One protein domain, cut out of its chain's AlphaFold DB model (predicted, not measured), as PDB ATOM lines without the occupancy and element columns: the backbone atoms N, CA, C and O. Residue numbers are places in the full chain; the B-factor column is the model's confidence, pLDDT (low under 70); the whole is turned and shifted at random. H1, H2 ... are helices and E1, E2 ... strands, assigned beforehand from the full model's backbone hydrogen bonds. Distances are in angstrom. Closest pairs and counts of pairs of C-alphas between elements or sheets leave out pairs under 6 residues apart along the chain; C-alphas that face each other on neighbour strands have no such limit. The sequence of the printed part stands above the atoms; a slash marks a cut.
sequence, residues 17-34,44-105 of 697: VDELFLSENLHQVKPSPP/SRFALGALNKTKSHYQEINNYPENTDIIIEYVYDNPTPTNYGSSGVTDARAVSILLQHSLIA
ATOM      1  N   VAL A  17     -23.858  -9.464  24.878       91.00
ATOM      2  CA  VAL A  17     -23.730 -10.926  24.927       91.00
ATOM      3  C   VAL A  17     -22.503 -11.405  25.716       91.00
ATOM      4  O   VAL A  17     -22.263 -12.606  25.788       91.00
ATOM      5  N   ASP A  18     -21.771 -10.517  26.395       90.75
ATOM      6  CA  ASP A  18     -20.548 -10.882  27.131       90.75
ATOM      7  C   ASP A  18     -20.811 -11.866  28.269       90.75
ATOM      8  O   ASP A  18     -20.040 -12.796  28.490       90.75
ATOM      9  N   GLU A  19     -21.932 -11.729  28.976       88.94
ATOM     10  CA  GLU A  19     -22.303 -12.715  29.996       88.94
ATOM     11  C   GLU A  19     -22.619 -14.091  29.411       88.94
ATOM     12  O   GLU A  19     -22.568 -15.087  30.133       88.94
ATOM     13  N   LEU A  20     -22.963 -14.157  28.128       89.12
ATOM     14  CA  LEU A  20     -23.289 -15.398  27.447       89.12
ATOM     15  C   LEU A  20     -22.017 -16.116  26.980       89.12
ATOM     16  O   LEU A  20     -21.894 -17.317  27.208       89.12
ATOM     17  N   PHE A  21     -21.086 -15.364  26.385       90.62
ATOM     18  CA  PHE A  21     -19.915 -15.903  25.692       90.62
ATOM     19  C   PHE A  21     -18.593 -15.733  26.437       90.62
ATOM     20  O   PHE A  21     -17.719 -16.558  26.274       90.62
ATOM     21  N   LEU A  22     -18.402 -14.730  27.296       91.06
ATOM     22  CA  LEU A  22     -17.191 -14.611  28.129       91.06
ATOM     23  C   LEU A  22     -17.379 -15.291  29.496       91.06
ATOM     24  O   LEU A  22     -16.840 -14.872  30.527       91.06
ATOM     25  N   SER A  23     -18.204 -16.338  29.528       88.62
ATOM     26  CA  SER A  23     -18.486 -17.151  30.704       88.62
ATOM     27  C   SER A  23     -18.869 -18.581  30.312       88.62
ATOM     28  O   SER A  23     -19.220 -18.848  29.172       88.62
ATOM     29  N   GLU A  24     -18.885 -19.500  31.277       86.81
ATOM     30  CA  GLU A  24     -19.329 -20.889  31.066       86.81
ATOM     31  C   GLU A  24     -20.865 -21.067  31.151       86.81
ATOM     32  O   GLU A  24     -21.349 -22.166  31.411       86.81
ATOM     33  N   ASN A  25     -21.655 -19.997  30.974       87.06
ATOM     34  CA  ASN A  25     -23.120 -20.057  31.090       87.06
ATOM     35  C   ASN A  25     -23.784 -20.876  29.968       87.06
ATOM     36  O   ASN A  25     -24.786 -21.542  30.224       87.06
ATOM     37  N   LEU A  26     -23.259 -20.811  28.738       84.44
ATOM     38  CA  LEU A  26     -23.748 -21.622  27.613       84.44
ATOM     39  C   LEU A  26     -23.181 -23.038  27.630       84.44
ATOM     40  O   LEU A  26     -23.911 -24.008  27.438       84.44
ATOM     41  N   HIS A  27     -21.866 -23.144  27.805       84.06
ATOM     42  CA  HIS A  27     -21.151 -24.406  27.770       84.06
ATOM     43  C   HIS A  27     -20.078 -24.417  28.851       84.06
ATOM     44  O   HIS A  27     -19.216 -23.540  28.902       84.06
ATOM     45  N   GLN A  28     -20.136 -25.431  29.711       85.88
ATOM     46  CA  GLN A  28     -19.138 -25.653  30.741       85.88
ATOM     47  C   GLN A  28     -17.984 -26.474  30.155       85.88
ATOM     48  O   GLN A  28     -18.155 -27.649  29.846       85.88
ATOM     49  N   VAL A  29     -16.804 -25.866  30.038       85.19
ATOM     50  CA  VAL A  29     -15.578 -26.533  29.572       85.19
ATOM     51  C   VAL A  29     -14.906 -27.266  30.730       85.19
ATOM     52  O   VAL A  29     -14.371 -28.362  30.564       85.19
ATOM     53  N   LYS A  30     -14.941 -26.687  31.933       81.31
ATOM     54  CA  LYS A  30     -14.393 -27.307  33.136       81.31
ATOM     55  C   LYS A  30     -15.405 -28.295  33.734       81.31
ATOM     56  O   LYS A  30     -16.375 -27.852  34.346       81.31
ATOM     57  N   PRO A  31     -15.170 -29.620  33.677       68.81
ATOM     58  CA  PRO A  31     -16.113 -30.587  34.224       68.81
ATOM     59  C   PRO A  31     -16.323 -30.384  35.729       68.81
ATOM     60  O   PRO A  31     -15.394 -30.042  36.474       68.81
ATOM     61  N   SER A  32     -17.551 -30.641  36.185       65.81
ATOM     62  CA  SER A  32     -17.868 -30.670  37.615       65.81
ATOM     63  C   SER A  32     -16.961 -31.680  38.338       65.81
ATOM     64  O   SER A  32     -16.702 -32.760  37.795       65.81
ATOM     65  N   PRO A  33     -16.455 -31.372  39.550       62.94
ATOM     66  CA  PRO A  33     -15.611 -32.308  40.280       62.94
ATOM     67  C   PRO A  33     -16.365 -33.631  40.481       62.94
ATOM     68  O   PRO A  33     -17.511 -33.597  40.937       62.94
ATOM     69  N   PRO A  34     -15.764 -34.795  40.169       60.34
ATOM     70  CA  PRO A  34     -16.388 -36.070  40.496       60.34
ATOM     71  C   PRO A  34     -16.589 -36.176  42.017       60.34
ATOM     72  O   PRO A  34     -15.886 -35.493  42.773       60.34
ATOM     73  N   SER A  44      -3.498 -35.912  41.950       73.62
ATOM     74  CA  SER A  44      -3.349 -36.971  40.936       73.62
ATOM     75  C   SER A  44      -3.955 -36.622  39.573       73.62
ATOM     76  O   SER A  44      -3.676 -37.304  38.593       73.62
ATOM     77  N   ARG A  45      -4.807 -35.593  39.499       76.62
ATOM     78  CA  ARG A  45      -5.429 -35.115  38.259       76.62
ATOM     79  C   ARG A  45      -5.036 -33.672  37.993       76.62
ATOM     80  O   ARG A  45      -4.958 -32.868  38.922       76.62
ATOM     81  N   PHE A  46      -4.825 -33.364  36.720       83.12
ATOM     82  CA  PHE A  46      -4.681 -31.996  36.252       83.12
ATOM     83  C   PHE A  46      -5.994 -31.226  36.451       83.12
ATOM     84  O   PHE A  46      -7.077 -31.788  36.284       83.12
ATOM     85  N   ALA A  47      -5.894 -29.951  36.822       85.00
ATOM     86  CA  ALA A  47      -7.038 -29.069  37.009       85.00
ATOM     87  C   ALA A  47      -6.775 -27.739  36.300       85.00
ATOM     88  O   ALA A  47      -5.730 -27.128  36.517       85.00
ATOM     89  N   LEU A  48      -7.745 -27.281  35.503       87.00
ATOM     90  CA  LEU A  48      -7.631 -26.046  34.717       87.00
ATOM     91  C   LEU A  48      -7.512 -24.785  35.585       87.00
ATOM     92  O   LEU A  48      -6.853 -23.835  35.192       87.00
ATOM     93  N   GLY A  49      -8.118 -24.777  36.778       88.88
ATOM     94  CA  GLY A  49      -8.208 -23.586  37.627       88.88
ATOM     95  C   GLY A  49      -9.574 -22.908  37.546       88.88
ATOM     96  O   GLY A  49     -10.589 -23.586  37.366       88.88
ATOM     97  N   ALA A  50      -9.626 -21.596  37.759       91.00
ATOM     98  CA  ALA A  50     -10.843 -20.790  37.644       91.00
ATOM     99  C   ALA A  50     -10.834 -19.995  36.333       91.00
ATOM    100  O   ALA A  50      -9.806 -19.415  35.994       91.00
ATOM    101  N   LEU A  51     -11.968 -19.941  35.623       92.75
ATOM    102  CA  LEU A  51     -12.096 -19.095  34.435       92.75
ATOM    103  C   LEU A  51     -11.872 -17.629  34.825       92.75
ATOM    104  O   LEU A  51     -12.565 -17.086  35.691       92.75
ATOM    105  N   ASN A  52     -10.930 -16.976  34.157       93.69
ATOM    106  CA  ASN A  52     -10.675 -15.556  34.292       93.69
ATOM    107  C   ASN A  52     -11.388 -14.789  33.172       93.69
ATOM    108  O   ASN A  52     -10.868 -14.641  32.065       93.69
ATOM    109  N   LYS A  53     -12.557 -14.229  33.496       90.62
ATOM    110  CA  LYS A  53     -13.354 -13.423  32.558       90.62
ATOM    111  C   LYS A  53     -12.616 -12.196  32.015       90.62
ATOM    112  O   LYS A  53     -12.880 -11.787  30.901       90.62
ATOM    113  N   THR A  54     -11.694 -11.610  32.784       92.12
ATOM    114  CA  THR A  54     -10.945 -10.408  32.358       92.12
ATOM    115  C   THR A  54      -9.805 -10.713  31.388       92.12
ATOM    116  O   THR A  54      -9.345  -9.811  30.697       92.12
ATOM    117  N   LYS A  55      -9.338 -11.967  31.352       93.75
ATOM    118  CA  LYS A  55      -8.338 -12.451  30.388       93.75
ATOM    119  C   LYS A  55      -8.978 -13.161  29.193       93.75
ATOM    120  O   LYS A  55      -8.344 -13.286  28.152       93.75
ATOM    121  N   SER A  56     -10.215 -13.626  29.357       94.38
ATOM    122  CA  SER A  56     -10.983 -14.256  28.287       94.38
ATOM    123  C   SER A  56     -11.545 -13.193  27.348       94.38
ATOM    124  O   SER A  56     -12.001 -12.148  27.810       94.38
ATOM    125  N   HIS A  57     -11.506 -13.441  26.043       95.25
ATOM    126  CA  HIS A  57     -11.934 -12.466  25.043       95.25
ATOM    127  C   HIS A  57     -12.371 -13.146  23.742       95.25
ATOM    128  O   HIS A  57     -12.027 -14.299  23.481       95.25
ATOM    129  N   TYR A  58     -13.143 -12.422  22.931       95.62
ATOM    130  CA  TYR A  58     -13.476 -12.853  21.577       95.62
ATOM    131  C   TYR A  58     -12.214 -12.813  20.722       95.62
ATOM    132  O   TYR A  58     -11.585 -11.761  20.595       95.62
ATOM    133  N   GLN A  59     -11.858 -13.959  20.161       96.38
ATOM    134  CA  GLN A  59     -10.720 -14.101  19.267       96.38
ATOM    135  C   GLN A  59     -11.119 -13.702  17.845       96.38
ATOM    136  O   GLN A  59     -10.407 -12.947  17.186       96.38
ATOM    137  N   GLU A  60     -12.265 -14.201  17.385       95.69
ATOM    138  CA  GLU A  60     -12.737 -14.026  16.015       95.69
ATOM    139  C   GLU A  60     -14.262 -14.200  15.943       95.69
ATOM    140  O   GLU A  60     -14.864 -14.908  16.758       95.69
ATOM    141  N   ILE A  61     -14.892 -13.510  14.991       94.81
ATOM    142  CA  ILE A  61     -16.318 -13.639  14.681       94.81
ATOM    143  C   ILE A  61     -16.438 -13.786  13.170       94.81
ATOM    144  O   ILE A  61     -16.209 -12.818  12.440       94.81
ATOM    145  N   ASN A  62     -16.839 -14.971  12.721       94.62
ATOM    146  CA  ASN A  62     -17.051 -15.261  11.309       94.62
ATOM    147  C   ASN A  62     -18.549 -15.233  11.031       94.62
ATOM    148  O   ASN A  62     -19.319 -15.998  11.610       94.62
ATOM    149  N   ASN A  63     -18.976 -14.297  10.185       94.88
ATOM    150  CA  ASN A  63     -20.386 -14.100   9.883       94.88
ATOM    151  C   ASN A  63     -20.679 -14.504   8.440       94.88
ATOM    152  O   ASN A  63     -20.379 -13.753   7.508       94.88
ATOM    153  N   TYR A  64     -21.292 -15.668   8.286       95.06
ATOM    154  CA  TYR A  64     -21.726 -16.216   7.011       95.06
ATOM    155  C   TYR A  64     -23.217 -15.916   6.787       95.06
ATOM    156  O   TYR A  64     -23.920 -15.492   7.710       95.06
ATOM    157  N   PRO A  65     -23.745 -16.105   5.567       94.31
ATOM    158  CA  PRO A  65     -25.156 -15.838   5.296       94.31
ATOM    159  C   PRO A  65     -26.143 -16.686   6.115       94.31
ATOM    160  O   PRO A  65     -27.228 -16.196   6.423       94.31
ATOM    161  N   GLU A  66     -25.786 -17.928   6.462       93.81
ATOM    162  CA  GLU A  66     -26.686 -18.886   7.135       93.81
ATOM    163  C   GLU A  66     -26.206 -19.338   8.524       93.81
ATOM    164  O   GLU A  66     -26.946 -20.008   9.253       93.81
ATOM    165  N   ASN A  67     -25.003 -18.933   8.936       95.31
ATOM    166  CA  ASN A  67     -24.500 -19.162  10.284       95.31
ATOM    167  C   ASN A  67     -23.532 -18.066  10.745       95.31
ATOM    168  O   ASN A  67     -22.909 -17.368   9.949       95.31
ATOM    169  N   THR A  68     -23.387 -17.948  12.060       95.44
ATOM    170  CA  THR A  68     -22.375 -17.099  12.693       95.44
ATOM    171  C   THR A  68     -21.550 -17.944  13.648       95.44
ATOM    172  O   THR A  68     -22.104 -18.540  14.575       95.44
ATOM    173  N   ASP A  69     -20.236 -17.939  13.462       94.75
ATOM    174  CA  ASP A  69     -19.290 -18.572  14.370       94.75
ATOM    175  C   ASP A  69     -18.647 -17.521  15.275       94.75
ATOM    176  O   ASP A  69     -18.143 -16.493  14.823       94.75
ATOM    177  N   ILE A  70     -18.672 -17.783  16.578       94.81
ATOM    178  CA  ILE A  70     -18.087 -16.925  17.609       94.81
ATOM    179  C   ILE A  70     -16.987 -17.726  18.296       94.81
ATOM    180  O   ILE A  70     -17.272 -18.686  19.019       94.81
ATOM    181  N   ILE A  71     -15.736 -17.333  18.068       95.31
ATOM    182  CA  ILE A  71     -14.552 -18.012  18.592       95.31
ATOM    183  C   ILE A  71     -14.031 -17.212  19.781       95.31
ATOM    184  O   ILE A  71     -13.723 -16.023  19.675       95.31
ATOM    185  N   ILE A  72     -13.939 -17.866  20.934       95.12
ATOM    186  CA  ILE A  72     -13.571 -17.243  22.205       95.12
ATOM    187  C   ILE A  72     -12.340 -17.943  22.757       95.12
ATOM    188  O   ILE A  72     -12.284 -19.173  22.813       95.12
ATOM    189  N   GLU A  73     -11.370 -17.158  23.218       95.62
ATOM    190  CA  GLU A  73     -10.280 -17.668  24.040       95.62
ATOM    191  C   GLU A  73     -10.684 -17.590  25.516       95.62
ATOM    192  O   GLU A  73     -10.805 -16.509  26.098       95.62
ATOM    193  N   TYR A  74     -10.888 -18.750  26.138       94.75
ATOM    194  CA  TYR A  74     -11.066 -18.880  27.578       94.75
ATOM    195  C   TYR A  74      -9.735 -19.068  28.277       94.75
ATOM    196  O   TYR A  74      -9.007 -20.018  28.000       94.75
ATOM    197  N   VAL A  75      -9.463 -18.214  29.260       94.38
ATOM    198  CA  VAL A  75      -8.241 -18.286  30.063       94.38
ATOM    199  C   VAL A  75      -8.581 -18.743  31.473       94.38
ATOM    200  O   VAL A  75      -9.352 -18.090  32.176       94.38
ATOM    201  N   TYR A  76      -7.976 -19.842  31.912       94.00
ATOM    202  CA  TYR A  76      -8.124 -20.382  33.259       94.00
ATOM    203  C   TYR A  76      -6.869 -20.127  34.086       94.00
ATOM    204  O   TYR A  76      -5.768 -20.495  33.681       94.00
ATOM    205  N   ASP A  77      -7.039 -19.537  35.269       94.69
ATOM    206  CA  ASP A  77      -5.954 -19.289  36.217       94.69
ATOM    207  C   ASP A  77      -5.899 -20.387  37.288       94.69
ATOM    208  O   ASP A  77      -6.868 -20.631  38.018       94.69
ATOM    209  N   ASN A  78      -4.727 -21.003  37.435       92.31
ATOM    210  CA  ASN A  78      -4.409 -21.967  38.484       92.31
ATOM    211  C   ASN A  78      -3.060 -21.603  39.131       92.31
ATOM    212  O   ASN A  78      -2.048 -22.236  38.850       92.31
ATOM    213  N   PRO A  79      -2.995 -20.575  39.993       91.06
ATOM    214  CA  PRO A  79      -1.724 -19.987  40.433       91.06
ATOM    215  C   PRO A  79      -0.802 -20.957  41.190       91.06
ATOM    216  O   PRO A  79       0.409 -20.739  41.243       91.06
ATOM    217  N   THR A  80      -1.351 -22.027  41.766       91.06
ATOM    218  CA  THR A  80      -0.612 -23.035  42.539       91.06
ATOM    219  C   THR A  80      -0.953 -24.446  42.047       91.06
ATOM    220  O   THR A  80      -1.619 -25.199  42.769       91.06
ATOM    221  N   PRO A  81      -0.539 -24.827  40.823       88.50
ATOM    222  CA  PRO A  81      -0.880 -26.126  40.272       88.50
ATOM    223  C   PRO A  81      -0.077 -27.209  40.996       88.50
ATOM    224  O   PRO A  81       1.147 -27.158  41.078       88.50
ATOM    225  N   THR A  82      -0.762 -28.220  41.526       86.81
ATOM    226  CA  THR A  82      -0.118 -29.405  42.126       86.81
ATOM    227  C   THR A  82       0.140 -30.514  41.103       86.81
ATOM    228  O   THR A  82       0.770 -31.518  41.420       86.81
ATOM    229  N   ASN A  83      -0.384 -30.350  39.890       84.75
ATOM    230  CA  ASN A  83      -0.240 -31.244  38.751       84.75
ATOM    231  C   ASN A  83      -0.052 -30.373  37.508       84.75
ATOM    232  O   ASN A  83      -0.826 -29.439  37.310       84.75
ATOM    233  N   TYR A  84       0.964 -30.674  36.703       86.69
ATOM    234  CA  TYR A  84       1.353 -29.839  35.567       86.69
ATOM    235  C   TYR A  84       0.775 -30.300  34.221       86.69
ATOM    236  O   TYR A  84       1.047 -29.675  33.204       86.69
ATOM    237  N   GLY A  85      -0.057 -31.346  34.210       82.94
ATOM    238  CA  GLY A  85      -0.657 -31.876  32.987       82.94
ATOM    239  C   GLY A  85       0.319 -32.708  32.150       82.94
ATOM    240  O   GLY A  85       1.337 -33.191  32.650       82.94
ATOM    241  N   SER A  86      -0.037 -32.926  30.884       81.06
ATOM    242  CA  SER A  86       0.811 -33.593  29.890       81.06
ATOM    243  C   SER A  86       1.700 -32.581  29.155       81.06
ATOM    244  O   SER A  86       1.622 -31.379  29.392       81.06
ATOM    245  N   SER A  87       2.501 -33.051  28.196       76.94
ATOM    246  CA  SER A  87       3.271 -32.192  27.282       76.94
ATOM    247  C   SER A  87       2.418 -31.236  26.437       76.94
ATOM    248  O   SER A  87       2.971 -30.322  25.835       76.94
ATOM    249  N   GLY A  88       1.094 -31.430  26.385       73.69
ATOM    250  CA  GLY A  88       0.161 -30.505  25.736       73.69
ATOM    251  C   GLY A  88      -0.141 -29.245  26.554       73.69
ATOM    252  O   GLY A  88      -0.743 -28.316  26.027       73.69
ATOM    253  N   VAL A  89       0.266 -29.189  27.827       82.50
ATOM    254  CA  VAL A  89       0.089 -28.016  28.691       82.50
ATOM    255  C   VAL A  89       1.419 -27.277  28.805       82.50
ATOM    256  O   VAL A  89       2.336 -27.732  29.484       82.50
ATOM    257  N   THR A  90       1.523 -26.115  28.157       86.56
ATOM    258  CA  THR A  90       2.747 -25.293  28.183       86.56
ATOM    259  C   THR A  90       3.050 -24.749  29.583       86.56
ATOM    260  O   THR A  90       4.193 -24.801  30.035       86.56
ATOM    261  N   ASP A  91       2.035 -24.235  30.282       90.44
ATOM    262  CA  ASP A  91       2.150 -23.748  31.658       90.44
ATOM    263  C   ASP A  91       0.855 -24.022  32.426       90.44
ATOM    264  O   ASP A  91      -0.195 -23.449  32.151       90.44
ATOM    265  N   ALA A  92       0.926 -24.887  33.433       90.25
ATOM    266  CA  ALA A  92      -0.223 -25.264  34.250       90.25
ATOM    267  C   ALA A  92      -0.815 -24.116  35.083       90.25
ATOM    268  O   ALA A  92      -1.871 -24.297  35.684       90.25
ATOM    269  N   ARG A  93      -0.136 -22.963  35.165       92.94
ATOM    270  CA  ARG A  93      -0.600 -21.800  35.935       92.94
ATOM    271  C   ARG A  93      -1.635 -20.955  35.206       92.94
ATOM    272  O   ARG A  93      -2.408 -20.263  35.868       92.94
ATOM    273  N   ALA A  94      -1.623 -20.994  33.878       92.81
ATOM    274  CA  ALA A  94      -2.534 -20.256  33.018       92.81
ATOM    275  C   ALA A  94      -2.776 -21.071  31.746       92.81
ATOM    276  O   ALA A  94      -1.871 -21.231  30.928       92.81
ATOM    277  N   VAL A  95      -3.989 -21.596  31.594       92.44
ATOM    278  CA  VAL A  95      -4.360 -22.443  30.456       92.44
ATOM    279  C   VAL A  95      -5.357 -21.698  29.588       92.44
ATOM    280  O   VAL A  95      -6.424 -21.325  30.072       92.44
ATOM    281  N   SER A  96      -5.018 -21.524  28.314       92.56
ATOM    282  CA  SER A  96      -5.930 -21.003  27.297       92.56
ATOM    283  C   SER A  96      -6.619 -22.141  26.549       92.56
ATOM    284  O   SER A  96      -5.978 -23.132  26.195       92.56
ATOM    285  N   ILE A  97      -7.918 -21.996  26.295       90.88
ATOM    286  CA  ILE A  97      -8.733 -22.917  25.499       90.88
ATOM    287  C   ILE A  97      -9.516 -22.094  24.479       90.88
ATOM    288  O   ILE A  97     -10.206 -21.153  24.862       90.88
ATOM    289  N   LEU A  98      -9.437 -22.468  23.202       92.69
ATOM    290  CA  LEU A  98     -10.302 -21.914  22.163       92.69
ATOM    291  C   LEU A  98     -11.609 -22.706  22.112       92.69
ATOM    292  O   LEU A  98     -11.587 -23.933  22.011       92.69
ATOM    293  N   LEU A  99     -12.735 -21.999  22.184       91.94
ATOM    294  CA  LEU A  99     -14.072 -22.557  22.016       91.94
ATOM    295  C   LEU A  99     -14.790 -21.813  20.890       91.94
ATOM    296  O   LEU A  99     -14.822 -20.585  20.889       91.94
ATOM    297  N   GLN A 100     -15.391 -22.558  19.967       92.44
ATOM    298  CA  GLN A 100     -16.231 -22.016  18.905       92.44
ATOM    299  C   GLN A 100     -17.703 -22.313  19.203       92.44
ATOM    300  O   GLN A 100     -18.074 -23.464  19.440       92.44
ATOM    301  N   HIS A 101     -18.543 -21.280  19.171       92.31
ATOM    302  CA  HIS A 101     -19.995 -21.422  19.141       92.31
ATOM    303  C   HIS A 101     -20.506 -21.131  17.736       92.31
ATOM    304  O   HIS A 101     -20.329 -20.017  17.252       92.31
ATOM    305  N   SER A 102     -21.189 -22.098  17.129       91.94
ATOM    306  CA  SER A 102     -21.839 -21.935  15.826       91.94
ATOM    307  C   SER A 102     -23.340 -21.727  16.006       91.94
ATOM    308  O   SER A 102     -24.050 -22.591  16.526       91.94
ATOM    309  N   LEU A 103     -23.827 -20.556  15.601       93.12
ATOM    310  CA  LEU A 103     -25.245 -20.214  15.560       93.12
ATOM    311  C   LEU A 103     -25.753 -20.462  14.142       93.12
ATOM    312  O   LEU A 103     -25.440 -19.695  13.239       93.12
ATOM    313  N   ILE A 104     -26.519 -21.534  13.952       93.38
ATOM    314  CA  ILE A 104     -26.965 -21.995  12.631       93.38
ATOM    315  C   ILE A 104     -28.446 -21.661  12.443       93.38
ATOM    316  O   ILE A 104     -29.270 -21.938  13.322       93.38
ATOM    317  N   ALA A 105     -28.794 -21.075  11.297       90.50
ATOM    318  CA  ALA A 105     -30.182 -20.837  10.933       90.50
ATOM    319  C   ALA A 105     -30.915 -22.170  10.702       90.50
ATOM    320  O   ALA A 105     -30.474 -23.027   9.940       90.50
TER     321      ALA A 105
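Overview. This is residues 17 to 34 and 44 to 105 of the 697 residues of an uncharacterized protein of Candidatus Marinimicrobia bacterium (UniProt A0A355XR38). What shape do these atoms make? A long, narrow sheet of three antiparallel strands, E1 - E2 - E3, makes the length; the short helix H1 only grazes it, and residues 78 to 93 loop out beyond the end where E2 stops and E3 starts. What is it built of? The printed part has 80 residues, with one named helix and three named strands in the order H1 E1 E2 E3; the class is mostly strand, though under half of the residues are in named elements. How spread out is it? It is only just loose, close to compact, with a radius of gyration of the C-alphas of 14.3 A, and it spans 46 by 24 by 22 A.

Arrangement. How do the strands pair? E2, residues 67 to 77, is the inner strand, and E3, residues 94 to 104, is its antiparallel neighbour at 162 degrees, with N 74 and O 97 within hydrogen-bond range at 2.8 A. E1, residues 57 to 63, is antiparallel to E2 at 169 degrees, with N 59 and O 71 at 2.8 A. They form a meander, each strand the antiparallel neighbour of the one before, and both successive pairs are hairpins. Where is the helix? H1, residues 18 to 21, is on the sheet but only grazes it; its closest C-alphas to E2 are those of Phe 21 and Ile 72, 7.4 A apart. H1 is too short for any O i to N i+4 pair.

Along the chain. Where does H1 begin? C-alpha 18 is at (-20.548, -10.882, 27.131). How long are the strands? E1 measures 17.4 A, and E2 and E3 31.9 A each; E3 ends with C-alpha 104 at (-26.965, -21.995, 12.631).

Size, cuts and confidence. Where is the cut? Residues 35 to 43 are not printed, and C-alphas 34 and 44 are 13.1 A apart. Which links are long? E2 to E3, with 16 residues, is long; E1 to E2 is tight. Where is confidence low? Residues 31 to 34 are under 70.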